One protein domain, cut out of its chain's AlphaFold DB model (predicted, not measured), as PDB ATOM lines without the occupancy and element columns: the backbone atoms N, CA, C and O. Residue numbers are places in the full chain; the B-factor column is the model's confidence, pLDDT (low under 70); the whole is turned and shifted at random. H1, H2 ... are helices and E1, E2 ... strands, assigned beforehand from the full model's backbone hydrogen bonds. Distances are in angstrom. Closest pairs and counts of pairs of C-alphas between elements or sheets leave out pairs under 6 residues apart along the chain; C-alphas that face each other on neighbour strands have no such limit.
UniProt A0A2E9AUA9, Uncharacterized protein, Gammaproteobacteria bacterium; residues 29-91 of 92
ATOM      1  N   GLY A  29      38.175   6.800 -31.439       84.19
ATOM      2  CA  GLY A  29      39.317   5.923 -31.160       84.19
ATOM      3  C   GLY A  29      38.936   4.524 -30.660       84.19
ATOM      4  O   GLY A  29      39.756   3.848 -30.038       84.19
ATOM      5  N   LYS A  30      37.678   4.089 -30.835       90.94
ATOM      6  CA  LYS A  30      37.201   2.781 -30.364       90.94
ATOM      7  C   LYS A  30      37.207   1.745 -31.477       90.94
ATOM      8  O   LYS A  30      36.748   2.012 -32.583       90.94
ATOM      9  N   ILE A  31      37.613   0.526 -31.136       91.88
ATOM     10  CA  ILE A  31      37.401  -0.662 -31.973       91.88
ATOM     11  C   ILE A  31      36.591  -1.700 -31.203       91.88
ATOM     12  O   ILE A  31      36.674  -1.801 -29.973       91.88
ATOM     13  N   ILE A  32      35.826  -2.493 -31.948       92.25
ATOM     14  CA  ILE A  32      35.138  -3.677 -31.441       92.25
ATOM     15  C   ILE A  32      35.917  -4.890 -31.935       92.25
ATOM     16  O   ILE A  32      36.153  -5.049 -33.131       92.25
ATOM     17  N   SER A  33      36.352  -5.707 -30.990       94.31
ATOM     18  CA  SER A  33      37.136  -6.915 -31.247       94.31
ATOM     19  C   SER A  33      36.254  -8.138 -31.523       94.31
ATOM     20  O   SER A  33      35.039  -8.104 -31.326       94.31
ATOM     21  N   HIS A  34      36.880  -9.232 -31.959       94.81
ATOM     22  CA  HIS A  34      36.220 -10.506 -32.268       94.81
ATOM     23  C   HIS A  34      35.422 -11.122 -31.108       94.81
ATOM     24  O   HIS A  34      34.478 -11.865 -31.358       94.81
ATOM     25  N   ASP A  35      35.770 -10.805 -29.858       94.56
ATOM     26  CA  ASP A  35      35.067 -11.266 -28.657       94.56
ATOM     27  C   ASP A  35      34.044 -10.231 -28.142       94.56
ATOM     28  O   ASP A  35      33.654 -10.248 -26.974       94.56
ATOM     29  N   PHE A  36      33.613  -9.316 -29.022       93.19
ATOM     30  CA  PHE A  36      32.654  -8.236 -28.764       93.19
ATOM     31  C   PHE A  36      33.079  -7.252 -27.669       93.19
ATOM     32  O   PHE A  36      32.272  -6.452 -27.184       93.19
ATOM     33  N   LYS A  37      34.361  -7.241 -27.291       93.25
ATOM     34  CA  LYS A  37      34.878  -6.252 -26.349       93.25
ATOM     35  C   LYS A  37      35.267  -4.961 -27.059       93.25
ATOM     36  O   LYS A  37      35.861  -4.972 -28.138       93.25
ATOM     37  N   VAL A  38      34.990  -3.846 -26.384       92.69
ATOM     38  CA  VAL A  38      35.360  -2.498 -26.831       92.69
ATOM     39  C   VAL A  38      36.717  -2.105 -26.258       92.69
ATOM     40  O   VAL A  38      36.910  -2.132 -25.034       92.69
ATOM     41  N   TYR A  39      37.611  -1.680 -27.142       94.00
ATOM     42  CA  TYR A  39      38.912  -1.093 -26.824       94.00
ATOM     43  C   TYR A  39      38.916   0.367 -27.261       94.00
ATOM     44  O   TYR A  39      38.192   0.724 -28.187       94.00
ATOM     45  N   HIS A  40      39.683   1.202 -26.570       94.31
ATOM     46  CA  HIS A  40      39.824   2.620 -26.881       94.31
ATOM     47  C   HIS A  40      41.310   2.951 -26.938       94.31
ATOM     48  O   HIS A  40      42.072   2.472 -26.096       94.31
ATOM     49  N   PHE A  41      41.687   3.738 -27.933       92.88
ATOM     50  CA  PHE A  41      43.048   4.147 -28.241       92.88
ATOM     51  C   PHE A  41      43.085   5.664 -28.421       92.88
ATOM     52  O   PHE A  41      42.033   6.295 -28.568       92.88
ATOM     53  N   SER A  42      44.284   6.248 -28.388       91.50
ATOM     54  CA  SER A  42      44.465   7.634 -28.822       91.50
ATOM     55  C   SER A  42      44.083   7.777 -30.299       91.50
ATOM     56  O   SER A  42      44.037   6.795 -31.043       91.50
ATOM     57  N   ASP A  43      43.823   9.005 -30.729       87.25
ATOM     58  CA  ASP A  43      43.489   9.307 -32.122       87.25
ATOM     59  C   ASP A  43      44.594   8.850 -33.092       87.25
ATOM     60  O   ASP A  43      44.306   8.252 -34.129       87.25
ATOM     61  N   GLU A  44      45.860   9.060 -32.719       88.69
ATOM     62  CA  GLU A  44      47.033   8.633 -33.491       88.69
ATOM     63  C   GLU A  44      47.138   7.103 -33.561       88.69
ATOM     64  O   GLU A  44      47.238   6.531 -34.647       88.69
ATOM     65  N   ASP A  45      47.022   6.417 -32.420       93.19
ATOM     66  CA  ASP A  45      47.102   4.954 -32.372       93.19
ATOM     67  C   ASP A  45      45.937   4.291 -33.111       93.19
ATOM     68  O   ASP A  45      46.111   3.253 -33.753       93.19
ATOM     69  N   TYR A  46      44.745   4.885 -33.046       91.31
ATOM     70  CA  TYR A  46      43.583   4.409 -33.786       91.31
ATOM     71  C   TYR A  46      43.796   4.507 -35.301       91.31
ATOM     72  O   TYR A  46      43.432   3.574 -36.022       91.31
ATOM     73  N   LEU A  47      44.392   5.599 -35.792       90.31
ATOM     74  CA  LEU A  47      44.724   5.744 -37.211       90.31
ATOM     75  C   LEU A  47      45.722   4.674 -37.662       90.31
ATOM     76  O   LEU A  47      45.518   4.064 -38.714       90.31
ATOM     77  N   ASP A  48      46.745   4.391 -36.856       93.31
ATOM     78  CA  ASP A  48      47.704   3.318 -37.141       93.31
ATOM     79  C   ASP A  48      47.011   1.950 -37.218       93.31
ATOM     80  O   ASP A  48      47.207   1.203 -38.181       93.31
ATOM     81  N   ILE A  49      46.138   1.640 -36.251       94.00
ATOM     82  CA  ILE A  49      45.348   0.400 -36.235       94.00
ATOM     83  C   ILE A  49      44.464   0.312 -37.484       94.00
ATOM     84  O   ILE A  49      44.455  -0.713 -38.168       94.00
ATOM     85  N   PHE A  50      43.737   1.380 -37.817       90.19
ATOM     86  CA  PHE A  50      42.839   1.414 -38.971       90.19
ATOM     87  C   PHE A  50      43.585   1.154 -40.289       90.19
ATOM     88  O   PHE A  50      43.086   0.418 -41.152       90.19
ATOM     89  N   ASN A  51      44.796   1.699 -40.414       91.75
ATOM     90  CA  ASN A  51      45.634   1.612 -41.608       91.75
ATOM     91  C   ASN A  51      46.429   0.303 -41.746       91.75
ATOM     92  O   ASN A  51      47.053   0.103 -42.790       91.75
ATOM     93  N   LEU A  52      46.365  -0.611 -40.769       95.31
ATOM     94  CA  LEU A  52      46.986  -1.936 -40.875       95.31
ATOM     95  C   LEU A  52      46.603  -2.655 -42.175       95.31
ATOM     96  O   LEU A  52      45.444  -2.589 -42.629       95.31
ATOM     97  N   LYS A  53      47.553  -3.400 -42.753       95.56
ATOM     98  CA  LYS A  53      47.233  -4.345 -43.827       95.56
ATOM     99  C   LYS A  53      46.613  -5.611 -43.245       95.56
ATOM    100  O   LYS A  53      46.659  -5.881 -42.048       95.56
ATOM    101  N   ASN A  54      45.984  -6.393 -44.116       96.38
ATOM    102  CA  ASN A  54      45.395  -7.664 -43.718       96.38
ATOM    103  C   ASN A  54      46.468  -8.628 -43.182       96.38
ATOM    104  O   ASN A  54      47.495  -8.816 -43.830       96.38
ATOM    105  N   GLY A  55      46.210  -9.247 -42.032       95.69
ATOM    106  CA  GLY A  55      47.108 -10.177 -41.350       95.69
ATOM    107  C   GLY A  55      48.189  -9.511 -40.494       95.69
ATOM    108  O   GLY A  55      48.774 -10.187 -39.649       95.69
ATOM    109  N   GLU A  56      48.432  -8.208 -40.655       97.69
ATOM    110  CA  GLU A  56      49.429  -7.483 -39.864       97.69
ATOM    111  C   GLU A  56      48.952  -7.254 -38.428       97.69
ATOM    112  O   GLU A  56      47.753  -7.126 -38.155       97.69
ATOM    113  N   THR A  57      49.926  -7.212 -37.517       97.31
ATOM    114  CA  THR A  57      49.729  -7.016 -36.080       97.31
ATOM    115  C   THR A  57      50.526  -5.802 -35.615       97.31
ATOM    116  O   THR A  57      51.639  -5.581 -36.089       97.31
ATOM    117  N   ILE A  58      49.966  -5.028 -34.690       97.44
ATOM    118  CA  ILE A  58      50.631  -3.902 -34.031       97.44
ATOM    119  C   ILE A  58      50.330  -3.933 -32.538       97.44
ATOM    120  O   ILE A  58      49.219  -4.272 -32.140       97.44
ATOM    121  N   THR A  59      51.291  -3.533 -31.717       97.75
ATOM    122  CA  THR A  59      51.089  -3.369 -30.277       97.75
ATOM    123  C   THR A  59      50.784  -1.909 -29.983       97.75
ATOM    124  O   THR A  59      51.572  -1.031 -30.341       97.75
ATOM    125  N   LYS A  60      49.649  -1.629 -29.337       96.94
ATOM    126  CA  LYS A  60      49.252  -0.266 -28.943       96.94
ATOM    127  C   LYS A  60      48.721  -0.229 -27.520       96.94
ATOM    128  O   LYS A  60      48.235  -1.226 -26.982       96.94
ATOM    129  N   TYR A  61      48.794   0.946 -26.907       96.00
ATOM    130  CA  TYR A  61      48.284   1.159 -25.562       96.00
ATOM    131  C   TYR A  61      46.773   1.402 -25.589       96.00
ATOM    132  O   TYR A  61      46.288   2.408 -26.104       96.00
ATOM    133  N   CYS A  62      46.009   0.484 -24.999       94.38
ATOM    134  CA  CYS A  62      44.576   0.668 -24.817       94.38
ATOM    135  C   CYS A  62      44.334   1.620 -23.640       94.38
ATOM    136  O   CYS A  62      44.460   1.227 -22.478       94.38
ATOM    137  N   THR A  63      43.912   2.849 -23.926       92.88
ATOM    138  CA  THR A  63      43.681   3.900 -22.923       92.88
ATOM    139  C   THR A  63      42.583   3.522 -21.927       92.88
ATOM    140  O   THR A  63      42.711   3.784 -20.734       92.88
ATOM    141  N   LYS A  64      41.535   2.817 -22.377       90.69
ATOM    142  CA  LYS A  64      40.432   2.359 -21.506       90.69
ATOM    143  C   LYS A  64      40.853   1.290 -20.496       90.69
ATOM    144  O   LYS A  64      40.251   1.199 -19.431       90.69
ATOM    145  N   ARG A  65      41.818   0.436 -20.846       90.75
ATOM    146  CA  ARG A  65      42.269  -0.682 -19.993       90.75
ATOM    147  C   ARG A  65      43.645  -0.465 -19.380       90.75
ATOM    148  O   ARG A  65      44.099  -1.317 -18.631       90.75
ATOM    149  N   GLN A  66      44.280   0.649 -19.719       93.81
ATOM    150  CA  GLN A  66      45.592   1.049 -19.240       93.81
ATOM    151  C   GLN A  66      46.679  -0.021 -19.434       93.81
ATOM    152  O   GLN A  66      47.547  -0.198 -18.585       93.81
ATOM    153  N   GLN A  67      46.630  -0.740 -20.556       94.75
ATOM    154  CA  GLN A  67      47.540  -1.851 -20.854       94.75
ATOM    155  C   GLN A  67      47.913  -1.879 -22.339       94.75
ATOM    156  O   GLN A  67      47.136  -1.424 -23.186       94.75
ATOM    157  N   LEU A  68      49.070  -2.464 -22.647       96.75
ATOM    158  CA  LEU A  68      49.433  -2.826 -24.015       96.75
ATOM    159  C   LEU A  68      48.594  -4.020 -24.475       96.75
ATOM    160  O   LEU A  68      48.280  -4.929 -23.699       96.75
ATOM    161  N   VAL A  69      48.164  -3.963 -25.728       96.75
ATOM    162  CA  VAL A  69      47.462  -5.050 -26.404       96.75
ATOM    163  C   VAL A  69      48.003  -5.185 -27.814       96.75
ATOM    164  O   VAL A  69      48.351  -4.181 -28.445       96.75
ATOM    165  N   ASP A  70      48.016  -6.413 -28.309       97.56
ATOM    166  CA  ASP A  70      48.359  -6.717 -29.689       97.56
ATOM    167  C   ASP A  70      47.072  -6.731 -30.509       97.56
ATOM    168  O   ASP A  70      46.100  -7.404 -30.163       97.56
ATOM    169  N   ILE A  71      47.044  -5.944 -31.582       97.00
ATOM    170  CA  ILE A  71      45.893  -5.789 -32.467       97.00
ATOM    171  C   ILE A  71      46.260  -6.319 -33.842       97.00
ATOM    172  O   ILE A  71      47.186  -5.813 -34.472       97.00
ATOM    173  N   ARG A  72      45.486  -7.281 -34.342       97.81
ATOM    174  CA  ARG A  72      45.618  -7.816 -35.700       97.81
ATOM    175  C   ARG A  72      44.380  -7.519 -36.530       97.81
ATOM    176  O   ARG A  72      43.252  -7.777 -36.097       97.81
ATOM    177  N   LYS A  73      44.590  -7.040 -37.757       97.12
ATOM    178  CA  LYS A  73      43.510  -6.822 -38.728       97.12
ATOM    179  C   LYS A  73      43.285  -8.076 -39.556       97.12
ATOM    180  O   LYS A  73      44.200  -8.532 -40.232       97.12
ATOM    181  N   ASN A  74      42.065  -8.599 -39.564       96.19
ATOM    182  CA  ASN A  74      41.670  -9.661 -40.481       96.19
ATOM    183  C   ASN A  74      40.558  -9.160 -41.404       96.19
ATOM    184  O   ASN A  74      39.455  -8.853 -40.954       96.19
ATOM    185  N   ARG A  75      40.861  -9.041 -42.693       94.69
ATOM    186  CA  ARG A  75      39.935  -8.624 -43.738       94.69
ATOM    187  C   ARG A  75      39.620  -9.823 -44.618       94.69
ATOM    188  O   ARG A  75      40.513 -10.400 -45.235       94.69
ATOM    189  N   THR A  76      38.345 -10.171 -44.692       93.69
ATOM    190  CA  THR A  76      37.850 -11.276 -45.516       93.69
ATOM    191  C   THR A  76      36.796 -10.764 -46.475       93.69
ATOM    192  O   THR A  76      35.912 -10.010 -46.069       93.69
ATOM    193  N   TYR A  77      36.852 -11.226 -47.718       92.25
ATOM    194  CA  TYR A  77      35.820 -10.977 -48.712       92.25
ATOM    195  C   TYR A  77      35.096 -12.286 -49.015       92.25
ATOM    196  O   TYR A  77      35.720 -13.242 -49.475       92.25
ATOM    197  N   HIS A  78      33.800 -12.349 -48.719       90.94
ATOM    198  CA  HIS A  78      32.984 -13.535 -48.983       90.94
ATOM    199  C   HIS A  78      31.538 -13.128 -49.272       90.94
ATOM    200  O   HIS A  78      30.992 -12.275 -48.569       90.94
ATOM    201  N   ASP A  79      30.947 -13.727 -50.309       92.50
ATOM    202  CA  ASP A  79      29.602 -13.439 -50.830       92.50
ATOM    203  C   ASP A  79      29.357 -11.964 -51.174       92.50
ATOM    204  O   ASP A  79      28.315 -11.392 -50.869       92.50
ATOM    205  N   GLY A  80      30.346 -11.308 -51.779       93.44
ATOM    206  CA  GLY A  80      30.229  -9.894 -52.135       93.44
ATOM    207  C   GLY A  80      30.431  -8.926 -50.965       93.44
ATOM    208  O   GLY A  80      30.448  -7.716 -51.183       93.44
ATOM    209  N   VAL A  81      30.607  -9.435 -49.741       92.94
ATOM    210  CA  VAL A  81      30.715  -8.627 -48.523       92.94
ATOM    211  C   VAL A  81      32.152  -8.594 -48.022       92.94
ATOM    212  O   VAL A  81      32.778  -9.629 -47.782       92.94
ATOM    213  N   ASP A  82      32.647  -7.380 -47.808       92.12
ATOM    214  CA  ASP A  82      33.914  -7.118 -47.139       92.12
ATOM    215  C   ASP A  82      33.707  -7.036 -45.624       92.12
ATOM    216  O   ASP A  82      32.883  -6.258 -45.135       92.12
ATOM    217  N   ARG A  83      34.440  -7.857 -44.875       93.06
ATOM    218  CA  ARG A  83      34.362  -7.929 -43.414       93.06
ATOM    219  C   ARG A  83      35.735  -7.647 -42.832       93.06
ATOM    220  O   ARG A  83      36.697  -8.328 -43.176       93.06
ATOM    221  N   THR A  84      35.811  -6.685 -41.917       93.56
ATOM    222  CA  THR A  84      37.001  -6.444 -41.091       93.56
ATOM    223  C   THR A  84      36.729  -6.920 -39.671       93.56
ATOM    224  O   THR A  84      35.766  -6.486 -39.042       93.56
ATOM    225  N   ILE A  85      37.583  -7.807 -39.174       94.94
ATOM    226  CA  ILE A  85      37.555  -8.357 -37.822       94.94
ATOM    227  C   ILE A  85      38.861  -7.958 -37.137       94.94
ATOM    228  O   ILE A  85      39.947  -8.214 -37.658       94.94
ATOM    229  N   TRP A  86      38.753  -7.348 -35.959       95.88
ATOM    230  CA  TRP A  86      39.901  -7.002 -35.125       95.88
ATOM    231  C   TRP A  86      40.134  -8.103 -34.091       95.88
ATOM    232  O   TRP A  86      39.293  -8.333 -33.215       95.88
ATOM    233  N   ILE A  87      41.268  -8.794 -34.182       96.88
ATOM    234  CA  ILE A  87      41.719  -9.700 -33.120       96.88
ATOM    235  C   ILE A  87      42.533  -8.866 -32.137       96.88
ATOM    236  O   ILE A  87      43.376  -8.085 -32.571       96.88
ATOM    237  N   VAL A  88      42.237  -8.986 -30.843       96.31
ATOM    238  CA  VAL A  88      42.913  -8.216 -29.799       96.31
ATOM    239  C   VAL A  88      43.282  -9.149 -28.660       96.31
ATOM    240  O   VAL A  88      42.385  -9.675 -27.998       96.31
ATOM    241  N   ASP A  89      44.579  -9.288 -28.421       96.12
ATOM    242  CA  ASP A  89      45.153 -10.128 -27.375       96.12
ATOM    243  C   ASP A  89      45.950  -9.265 -26.385       96.12
ATOM    244  O   ASP A  89      46.347  -8.136 -26.686       96.12
ATOM    245  N   LYS A  90      46.132  -9.747 -25.152       90.62
ATOM    246  CA  LYS A  90      47.046  -9.084 -24.210       90.62
ATOM    247  C   LYS A  90      48.474  -9.359 -24.670       90.62
ATOM    248  O   LYS A  90      48.780 -10.512 -24.946       90.62
ATOM    249  N   THR A  91      49.309  -8.327 -24.715       87.25
ATOM    250  CA  THR A  91      50.747  -8.501 -24.943       87.25
ATOM    251  C   THR A  91      51.338  -9.273 -23.757       87.25
ATOM    252  O   THR A  91      50.998  -8.961 -22.609       87.25
TER     253      THR A  91
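AT A GLANCE: This is residues 29 to 91 of the 92 residues of an uncharacterized protein of Gammaproteobacteria bacterium (UniProt A0A2E9AUA9). A strongly twisted three-stranded sheet has a long hairpin, E4 and E5, whose tip, residues 77 to 82, sticks out; H1 covers E3 and E4, and the short hairpin of E1 and E2 reaches E5 with E1 and E3 with E2. The 63 printed residues, mixed in class, have one named helix and five named strands, in the order E1, E2, H1, E3, E4, E5; E3, E4, E5 form an antiparallel meander, each strand neighbouring the one before. The whole is compact, radius of gyration of the C-alphas 11.5 A, spanning 38 by 21 by 19 A.

HOW THE PARTS SIT: Look at E1, residues 30 to 32, and E2, residues 38 to 40: N 31 and O 39 are 3.0 A apart. H1, residues 43 to 51, has every O i to N i+4 pair within hydrogen-bond range. It runs along E3, residues 57 to 62, at a height over the sheet of 9.1 A; their closest C-alphas, Asp 45 and Lys 60, are 6.6 A apart. E4, residues 67 to 78, is the inner strand: N 58 and O 71 to E3, 2.9 A; N 74 and O 85 to E5, residues 81 to 90, 2.9 A.

IN THESE COORDINATES: Find C-alpha 30 at (37.201, 2.781, -30.364), where E1 begins. E4 measures 33.8 A from first to last C-alpha; E5, 29.3 A, ends at C-alpha 90, (47.046, -9.084, -24.210).

THE WHOLE: The C-alphas farthest apart, Gln 66 and Asp 79, are 38.3 A apart. The printed part has no cut, its five links are tight, and no printed residue is under pLDDT 70.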